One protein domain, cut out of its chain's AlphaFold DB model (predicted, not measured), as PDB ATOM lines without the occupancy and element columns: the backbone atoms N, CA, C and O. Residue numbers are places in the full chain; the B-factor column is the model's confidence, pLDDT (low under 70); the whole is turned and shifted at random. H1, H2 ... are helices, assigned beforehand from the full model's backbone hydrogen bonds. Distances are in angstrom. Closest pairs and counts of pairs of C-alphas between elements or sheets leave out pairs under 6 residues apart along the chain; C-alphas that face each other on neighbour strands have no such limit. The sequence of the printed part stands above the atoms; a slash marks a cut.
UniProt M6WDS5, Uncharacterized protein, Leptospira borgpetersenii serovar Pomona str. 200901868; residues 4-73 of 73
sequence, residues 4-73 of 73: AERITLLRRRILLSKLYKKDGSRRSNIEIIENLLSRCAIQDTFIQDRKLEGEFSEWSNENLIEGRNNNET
ATOM      1  N   ALA A   4       6.950 171.954 274.264       93.69
ATOM      2  CA  ALA A   4       8.337 172.228 273.886       93.69
ATOM      3  C   ALA A   4       8.875 173.519 274.533       93.69
ATOM      4  O   ALA A   4       9.995 173.546 275.052       93.69
ATOM      5  N   GLU A   5       8.061 174.575 274.583       93.19
ATOM      6  CA  GLU A   5       8.410 175.832 275.257       93.19
ATOM      7  C   GLU A   5       8.574 175.636 276.767       93.19
ATOM      8  O   GLU A   5       9.527 176.141 277.363       93.19
ATOM      9  N   ARG A   6       7.695 174.836 277.390       92.56
ATOM     10  CA  ARG A   6       7.798 174.456 278.810       92.56
ATOM     11  C   ARG A   6       9.102 173.728 279.111       92.56
ATOM     12  O   ARG A   6       9.784 174.083 280.071       92.56
ATOM     13  N   ILE A   7       9.462 172.748 278.284       92.50
ATOM     14  CA  ILE A   7      10.709 171.987 278.423       92.50
ATOM     15  C   ILE A   7      11.917 172.915 278.277       92.50
ATOM     16  O   ILE A   7      12.837 172.872 279.093       92.50
ATOM     17  N   THR A   8      11.901 173.794 277.277       94.19
ATOM     18  CA  THR A   8      12.995 174.738 277.019       94.19
ATOM     19  C   THR A   8      13.181 175.714 278.179       94.19
ATOM     20  O   THR A   8      14.300 175.906 278.666       94.19
ATOM     21  N   LEU A   9      12.087 176.285 278.688       94.75
ATOM     22  CA  LEU A   9      12.119 177.185 279.838       94.75
ATOM     23  C   LEU A   9      12.648 176.478 281.091       94.75
ATOM     24  O   LEU A   9      13.473 177.040 281.815       94.75
ATOM     25  N   LEU A  10      12.209 175.241 281.336       94.69
ATOM     26  CA  LEU A  10      12.671 174.443 282.466       94.69
ATOM     27  C   LEU A  10      14.175 174.159 282.373       94.69
ATOM     28  O   LEU A  10      14.900 174.401 283.337       94.69
ATOM     29  N   ARG A  11      14.662 173.728 281.201       91.81
ATOM     30  CA  ARG A  11      16.095 173.506 280.948       91.81
ATOM     31  C   ARG A  11      16.912 174.769 281.222       91.81
ATOM     32  O   ARG A  11      17.924 174.700 281.918       91.81
ATOM     33  N   ARG A  12      16.439 175.934 280.766       93.56
ATOM     34  CA  ARG A  12      17.094 177.226 281.030       93.56
ATOM     35  C   ARG A  12      17.136 177.561 282.522       93.56
ATOM     36  O   ARG A  12      18.173 177.996 283.013       93.56
ATOM     37  N   ARG A  13      16.043 177.336 283.257       91.19
ATOM     38  CA  ARG A  13      15.998 177.565 284.712       91.19
ATOM     39  C   ARG A  13      16.961 176.654 285.470       91.19
ATOM     40  O   ARG A  13      17.648 177.131 286.365       91.19
ATOM     41  N   ILE A  14      17.043 175.380 285.087       89.69
ATOM     42  CA  ILE A  14      17.994 174.423 285.672       89.69
ATOM     43  C   ILE A  14      19.438 174.849 285.391       89.69
ATOM     44  O   ILE A  14      20.288 174.770 286.272       89.69
ATOM     45  N   LEU A  15      19.738 175.321 284.179       89.44
ATOM     46  CA  LEU A  15      21.071 175.829 283.860       89.44
ATOM     47  C   LEU A  15      21.431 177.031 284.742       89.44
ATOM     48  O   LEU A  15      22.497 177.054 285.354       89.44
ATOM     49  N   LEU A  16      20.531 178.009 284.851       90.38
ATOM     50  CA  LEU A  16      20.758 179.190 285.683       90.38
ATOM     51  C   LEU A  16      20.916 178.825 287.162       90.38
ATOM     52  O   LEU A  16      21.820 179.342 287.810       90.38
ATOM     53  N   SER A  17      20.122 177.889 287.689       88.06
ATOM     54  CA  SER A  17      20.252 177.461 289.086       88.06
ATOM     55  C   SER A  17      21.571 176.746 289.380       88.06
ATOM     56  O   SER A  17      22.017 176.779 290.526       88.06
ATOM     57  N   LYS A  18      22.215 176.147 288.366       87.44
ATOM     58  CA  LYS A  18      23.567 175.568 288.448       87.44
ATOM     59  C   LYS A  18      24.678 176.606 288.281       87.44
ATOM     60  O   LYS A  18      25.723 176.473 288.910       87.44
ATOM     61  N   LEU A  19      24.451 177.664 287.506       90.00
ATOM     62  CA  LEU A  19      25.437 178.728 287.296       90.00
ATOM     63  C   LEU A  19      25.437 179.794 288.394       90.00
ATOM     64  O   LEU A  19      26.478 180.398 288.629       90.00
ATOM     65  N   TYR A  20      24.309 180.022 289.064       93.38
ATOM     66  CA  TYR A  20      24.148 181.112 290.024       93.38
ATOM     67  C   TYR A  20      23.770 180.613 291.418       93.38
ATOM     68  O   TYR A  20      22.975 179.681 291.582       93.38
ATOM     69  N   LYS A  21      24.349 181.254 292.432       92.56
ATOM     70  CA  LYS A  21      23.985 181.091 293.839       92.56
ATOM     71  C   LYS A  21      22.629 181.753 294.114       92.56
ATOM     72  O   LYS A  21      22.084 182.479 293.284       92.56
ATOM     73  N   LYS A  22      22.073 181.496 295.303       88.69
ATOM     74  CA  LYS A  22      20.776 182.062 295.722       88.69
ATOM     75  C   LYS A  22      20.791 183.591 295.822       88.69
ATOM     76  O   LYS A  22      19.748 184.203 295.645       88.69
ATOM     77  N   ASP A  23      21.955 184.183 296.080       92.44
ATOM     78  CA  ASP A  23      22.167 185.634 296.126       92.44
ATOM     79  C   ASP A  23      22.322 186.273 294.729       92.44
ATOM     80  O   ASP A  23      22.500 187.482 294.621       92.44
ATOM     81  N   GLY A  24      22.256 185.480 293.652       89.25
ATOM     82  CA  GLY A  24      22.421 185.952 292.277       89.25
ATOM     83  C   GLY A  24      23.874 186.068 291.812       89.25
ATOM     84  O   GLY A  24      24.102 186.395 290.647       89.25
ATOM     85  N   SER A  25      24.860 185.762 292.657       94.06
ATOM     86  CA  SER A  25      26.266 185.717 292.247       94.06
ATOM     87  C   SER A  25      26.567 184.466 291.415       94.06
ATOM     88  O   SER A  25      25.931 183.416 291.564       94.06
ATOM     89  N   ARG A  26      27.530 184.564 290.491       94.25
ATOM     90  CA  ARG A  26      27.938 183.434 289.646       94.25
ATOM     91  C   ARG A  26      28.804 182.471 290.457       94.25
ATOM     92  O   ARG A  26      29.704 182.906 291.169       94.25
ATOM     93  N   ARG A  27      28.550 181.168 290.328       93.94
ATOM     94  CA  ARG A  27      29.412 180.138 290.913       93.94
ATOM     95  C   ARG A  27      30.781 180.133 290.242       93.94
ATOM     96  O   ARG A  27      30.879 180.307 289.025       93.94
ATOM     97  N   SER A  28      31.819 179.903 291.035       94.50
ATOM     98  CA  SER A  28      33.160 179.637 290.524       94.50
ATOM     99  C   SER A  28      33.224 178.251 289.873       94.50
ATOM    100  O   SER A  28      32.376 177.390 290.115       94.50
ATOM    101  N   ASN A  29      34.254 178.008 289.061       91.56
ATOM    102  CA  ASN A  29      34.462 176.686 288.463       91.56
ATOM    103  C   ASN A  29      34.629 175.598 289.535       91.56
ATOM    104  O   ASN A  29      34.109 174.502 289.363       91.56
ATOM    105  N   ILE A  30      35.290 175.919 290.652       94.38
ATOM    106  CA  ILE A  30      35.481 174.995 291.780       94.38
ATOM    107  C   ILE A  30      34.127 174.635 292.398       94.38
ATOM    108  O   ILE A  30      33.810 173.461 292.527       94.38
ATOM    109  N   GLU A  31      33.278 175.628 292.671       92.00
ATOM    110  CA  GLU A  31      31.942 175.395 293.240       92.00
ATOM    111  C   GLU A  31      31.042 174.579 292.302       92.00
ATOM    112  O   GLU A  31      30.201 173.798 292.750       92.00
ATOM    113  N   ILE A  32      31.190 174.762 290.985       90.12
ATOM    114  CA  ILE A  32      30.483 173.951 289.988       90.12
ATOM    115  C   ILE A  32      30.978 172.502 290.042       90.12
ATOM    116  O   ILE A  32      30.149 171.593 290.075       90.12
ATOM    117  N   ILE A  33      32.296 172.283 290.078       90.50
ATOM    118  CA  ILE A  33      32.900 170.946 290.170       90.50
ATOM    119  C   ILE A  33      32.456 170.246 291.458       90.50
ATOM    120  O   ILE A  33      31.968 169.122 291.391       90.50
ATOM    121  N   GLU A  34      32.530 170.910 292.610       92.94
ATOM    122  CA  GLU A  34      32.084 170.354 293.895       92.94
ATOM    123  C   GLU A  34      30.600 169.972 293.879       92.94
ATOM    124  O   GLU A  34      30.219 168.906 294.368       92.94
ATOM    125  N   ASN A  35      29.746 170.805 293.272       89.94
ATOM    126  CA  ASN A  35      28.325 170.495 293.130       89.94
ATOM    127  C   ASN A  35      28.099 169.255 292.252       89.94
ATOM    128  O   ASN A  35      27.258 168.419 292.574       89.94
ATOM    129  N   LEU A  36      28.849 169.131 291.153       89.81
ATOM    130  CA  LEU A  36      28.781 167.968 290.271       89.81
ATOM    131  C   LEU A  36      29.260 166.703 290.986       89.81
ATOM    132  O   LEU A  36      28.526 165.719 290.987       89.81
ATOM    133  N   LEU A  37      30.412 166.754 291.660       92.56
ATOM    134  CA  LEU A  37      30.952 165.632 292.433       92.56
ATOM    135  C   LEU A  37      29.993 165.185 293.537       92.56
ATOM    136  O   LEU A  37      29.755 163.993 293.695       92.56
ATOM    137  N   SER A  38      29.368 166.130 294.244       93.56
ATOM    138  CA  SER A  38      28.358 165.819 295.263       93.56
ATOM    139  C   SER A  38      27.157 165.076 294.669       93.56
ATOM    140  O   SER A  38      26.613 164.171 295.293       93.56
ATOM    141  N   ARG A  39      26.730 165.439 293.452       90.56
ATOM    142  CA  ARG A  39      25.627 164.752 292.762       90.56
ATOM    143  C   ARG A  39      26.029 163.354 292.303       90.56
ATOM    144  O   ARG A  39      25.218 162.452 292.472       90.56
ATOM    145  N   CYS A  40      27.246 163.186 291.779       92.69
ATOM    146  CA  CYS A  40      27.795 161.870 291.447       92.69
ATOM    147  C   CYS A  40      27.817 160.973 292.686       92.69
ATOM    148  O   CYS A  40      27.210 159.915 292.662       92.69
ATOM    149  N   ALA A  41      28.365 161.454 293.806       94.81
ATOM    150  CA  ALA A  41      28.421 160.685 295.047       94.81
ATOM    151  C   ALA A  41      27.031 160.231 295.531       94.81
ATOM    152  O   ALA A  41      26.853 159.072 295.889       94.81
ATOM    153  N   ILE A  42      26.022 161.112 295.492       94.88
ATOM    154  CA  ILE A  42      24.637 160.747 295.851       94.88
ATOM    155  C   ILE A  42      24.077 159.672 294.911       94.88
ATOM    156  O   ILE A  42      23.374 158.767 295.359       94.88
ATOM    157  N   GLN A  43      24.346 159.781 293.607       93.19
ATOM    158  CA  GLN A  43      23.898 158.794 292.624       93.19
ATOM    159  C   GLN A  43      24.593 157.448 292.825       93.19
ATOM    160  O   GLN A  43      23.912 156.427 292.826       93.19
ATOM    161  N   ASP A  44      25.901 157.454 293.065       93.56
ATOM    162  CA  ASP A  44      26.685 156.250 293.326       93.56
ATOM    163  C   ASP A  44      26.160 155.526 294.568       93.56
ATOM    164  O   ASP A  44      25.882 154.330 294.513       93.56
ATOM    165  N   THR A  45      25.915 156.258 295.663       95.50
ATOM    166  CA  THR A  45      25.293 155.689 296.868       95.50
ATOM    167  C   THR A  45      23.909 155.116 296.574       95.50
ATOM    168  O   THR A  45      23.606 154.012 297.005       95.50
ATOM    169  N   PHE A  46      23.067 155.812 295.802       94.94
ATOM    170  CA  PHE A  46      21.743 155.297 295.444       94.94
ATOM    171  C   PHE A  46      21.817 153.986 294.647       94.94
ATOM    172  O   PHE A  46      21.030 153.073 294.901       94.94
ATOM    173  N   ILE A  47      22.738 153.893 293.685       94.69
ATOM    174  CA  ILE A  47      22.949 152.683 292.881       94.69
ATOM    175  C   ILE A  47      23.392 151.532 293.790       94.69
ATOM    176  O   ILE A  47      22.809 150.451 293.719       94.69
ATOM    177  N   GLN A  48      24.354 151.789 294.682       93.88
ATOM    178  CA  GLN A  48      24.868 150.803 295.636       93.88
ATOM    179  C   GLN A  48      23.793 150.320 296.616       93.88
ATOM    180  O   GLN A  48      23.574 149.120 296.770       93.88
ATOM    181  N   ASP A  49      23.049 151.243 297.230       96.62
ATOM    182  CA  ASP A  49      21.977 150.925 298.183       96.62
ATOM    183  C   ASP A  49      20.886 150.050 297.554       96.62
ATOM    184  O   ASP A  49      20.249 149.230 298.223       96.62
ATOM    185  N   ARG A  50      20.654 150.223 296.251       95.56
ATOM    186  CA  ARG A  50      19.659 149.472 295.481       95.56
ATOM    187  C   ARG A  50      20.218 148.213 294.825       95.56
ATOM    188  O   ARG A  50      19.422 147.470 294.255       95.56
ATOM    189  N   LYS A  51      21.523 147.949 294.947       95.38
ATOM    190  CA  LYS A  51      22.228 146.835 294.295       95.38
ATOM    191  C   LYS A  51      22.074 146.840 292.767       95.38
ATOM    192  O   LYS A  51      21.878 145.793 292.153       95.38
ATOM    193  N   LEU A  52      22.082 148.034 292.173       95.31
ATOM    194  CA  LEU A  52      21.862 148.257 290.738       95.31
ATOM    195  C   LEU A  52      23.170 148.375 289.944       95.31
ATOM    196  O   LEU A  52      23.139 148.767 288.783       95.31
ATOM    197  N   GLU A  53      24.327 148.082 290.535       93.62
ATOM    198  CA  GLU A  53      25.635 148.279 289.898       93.62
ATOM    199  C   GLU A  53      25.764 147.484 288.591       93.62
ATOM    200  O   GLU A  53      26.280 148.007 287.602       93.62
ATOM    201  N   GLY A  54      25.262 146.243 288.580       91.25
ATOM    202  CA  GLY A  54      25.251 145.381 287.395       91.25
ATOM    203  C   GLY A  54      24.369 145.947 286.284       91.25
ATOM    204  O   GLY A  54      24.865 146.227 285.195       91.25
ATOM    205  N   GLU A  55      23.093 146.203 286.588       92.50
ATOM    206  CA  GLU A  55      22.121 146.770 285.637       92.50
ATOM    207  C   GLU A  55      22.590 148.120 285.079       92.50
ATOM    208  O   GLU A  55      22.485 148.385 283.883       92.50
ATOM    209  N   PHE A  56      23.157 148.973 285.936       91.00
ATOM    210  CA  PHE A  56      23.698 150.259 285.518       91.00
ATOM    211  C   PHE A  56      24.901 150.096 284.580       91.00
ATOM    212  O   PHE A  56      25.005 150.820 283.587       91.00
ATOM    213  N   SER A  57      25.798 149.144 284.858       92.25
ATOM    214  CA  SER A  57      26.946 148.856 283.993       92.25
ATOM    215  C   SER A  57      26.517 148.305 282.633       92.25
ATOM    216  O   SER A  57      27.096 148.686 281.614       92.25
ATOM    217  N   GLU A  58      25.528 147.415 282.605       93.81
ATOM    218  CA  GLU A  58      24.974 146.854 281.368       93.81
ATOM    219  C   GLU A  58      24.325 147.954 280.524       93.81
ATOM    220  O   GLU A  58      24.738 148.182 279.385       93.81
ATOM    221  N   TRP A  59      23.424 148.734 281.126       92.94
ATOM    222  CA  TRP A  59      22.789 149.881 280.480       92.94
ATOM    223  C   TRP A  59      23.814 150.900 279.957       92.94
ATOM    224  O   TRP A  59      23.685 151.418 278.843       92.94
ATOM    225  N   SER A  60      24.867 151.198 280.726       90.06
ATOM    226  CA  SER A  60      25.913 152.129 280.289       90.06
ATOM    227  C   SER A  60      26.676 151.606 279.069       90.06
ATOM    228  O   SER A  60      27.019 152.391 278.185       90.06
ATOM    229  N   ASN A  61      26.943 150.299 279.002       92.69
ATOM    230  CA  ASN A  61      27.605 149.683 277.852       92.69
ATOM    231  C   ASN A  61      26.723 149.714 276.600       92.69
ATOM    232  O   ASN A  61      27.221 150.042 275.523       92.69
ATOM    233  N   GLU A  62      25.426 149.436 276.733       92.50
ATOM    234  CA  GLU A  62      24.473 149.509 275.618       92.50
ATOM    235  C   GLU A  62      24.451 150.909 274.987       92.50
ATOM    236  O   GLU A  62      24.619 151.043 273.774       92.50
ATOM    237  N   ASN A  63      24.376 151.968 275.802       90.25
ATOM    238  CA  ASN A  63      24.402 153.350 275.307       90.25
ATOM    239  C   ASN A  63      25.714 153.711 274.589       90.25
ATOM    240  O   ASN A  63      25.703 154.478 273.624       90.25
ATOM    241  N   LEU A  64      26.856 153.184 275.048       89.31
ATOM    242  CA  LEU A  64      28.145 153.402 274.381       89.31
ATOM    243  C   LEU A  64      28.183 152.739 273.000       89.31
ATOM    244  O   LEU A  64      28.697 153.333 272.050       89.31
ATOM    245  N   ILE A  65      27.624 151.533 272.882       89.31
ATOM    246  CA  ILE A  65      27.524 150.806 271.611       89.31
ATOM    247  C   ILE A  65      26.578 151.540 270.653       89.31
ATOM    248  O   ILE A  65      26.948 151.785 269.505       89.31
ATOM    249  N   GLU A  66      25.397 151.959 271.115       88.00
ATOM    250  CA  GLU A  66      24.450 152.732 270.301       88.00
ATOM    251  C   GLU A  66      25.044 154.063 269.827       88.00
ATOM    252  O   GLU A  66      24.951 154.410 268.648       88.00
ATOM    253  N   GLY A  67      25.709 154.798 270.723       86.00
ATOM    254  CA  GLY A  67      26.379 156.051 270.383       86.00
ATOM    255  C   GLY A  67      27.494 155.869 269.352       86.00
ATOM    256  O   GLY A  67      27.679 156.726 268.490       86.00
ATOM    257  N   ARG A  68      28.216 154.745 269.402       82.06
ATOM    258  CA  ARG A  68      29.228 154.401 268.402       82.06
ATOM    259  C   ARG A  68      28.600 154.100 267.043       82.06
ATOM    260  O   ARG A  68      29.033 154.679 266.053       82.06
ATOM    261  N   ASN A  69      27.558 153.274 267.006       78.00
ATOM    262  CA  ASN A  69      26.878 152.911 265.761       78.00
ATOM    263  C   ASN A  69      26.305 154.147 265.047       78.00
ATOM    264  O   ASN A  69      26.484 154.298 263.843       78.00
ATOM    265  N   ASN A  70      25.708 155.077 265.800       74.38
ATOM    266  CA  ASN A  70      25.152 156.321 265.258       74.38
ATOM    267  C   ASN A  70      26.209 157.308 264.725       74.38
ATOM    268  O   ASN A  70      25.856 158.205 263.969       74.38
ATOM    269  N   ASN A  71      27.476 157.184 265.134       71.06
ATOM    270  CA  ASN A  71      28.581 158.011 264.631       71.06
ATOM    271  C   ASN A  71      29.313 157.370 263.437       71.06
ATOM    272  O   ASN A  71      30.089 158.049 262.767       71.06
ATOM    273  N   GLU A  72      29.116 156.069 263.206       60.97
ATOM    274  CA  GLU A  72      29.692 155.314 262.083       60.97
ATOM    275  C   GLU A  72      28.737 155.240 260.864       60.97
ATOM    276  O   GLU A  72      29.131 154.709 259.825       60.97
ATOM    277  N   THR A  73      27.517 155.793 260.966       51.88
ATOM    278  CA  THR A  73      26.542 155.954 259.860       51.88
ATOM    279  C   THR A  73      26.417 157.409 259.424       51.88
ATOM    280  O   THR A  73      26.213 157.633 258.210       51.88
TER     281      THR A  73
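AT A GLANCE: This is residues 4 to 73 of the 73 residues of an uncharacterized protein of Leptospira borgpetersenii serovar Pomona str. 200901868 (UniProt M6WDS5). Three helices are joined end to end in an open, three-sided frame: H2 is the crossbar, and H1 and H3 are two splayed legs, one at each end of it, with an empty middle. H1 makes a corner with the beginning of H2 through the loop of residues 20 to 28, and H3 makes another with the end of H2 through residues 50 to 52. The printed part has 70 residues, with three named helices in the order H1, H2, H3 and no named strand; its class is all helix. It is only just extended, close to loose, with a radius of gyration of the C-alphas of 16.9 A and spans of 42 by 35 by 24 A.

HOW THE PARTS SIT: H1, residues 4 to 19, is close to but not clearly touching H2, residues 29 to 49; their closest C-alphas, those of Lys 18 and Ile 32, are 7.3 A apart. They run opposite ways at a steep tilt of 69 degrees, only just short of about perpendicular. H2 is close to but not clearly touching H3, residues 53 to 71, with the closest C-alphas, those of Ile 47 and Glu 53, 6.0 A apart. They run opposite ways at a steep tilt of 57 degrees. H1 and H3 are apart. In H1, H2 and H3 every O i to N i+4 pair is within hydrogen-bond range.

IN THESE COORDINATES: H1 begins at C-alpha 4, at (8.337, 172.228, 273.886), and measures 22.7 A from first to last C-alpha. H2, the longest helix by residues, measures 30.2 A from C-alpha 29 at (34.462, 176.686, 288.463) to C-alpha 49. H3 measures 27.2 A and ends at C-alpha 71, at (28.581, 158.011, 264.631).

THE WHOLE: The C-alphas farthest apart, those of Asp 23 and Thr 73, are 47.1 A from each other. Residues 4 to 15, 37 to 43 and 57 to 73 stand free. The link from H1 to H2 is short, and that from H2 to H3 is tight. The printed part has no cut. Its mean pLDDT is 90.3, and residues 72 to 73 are under 70.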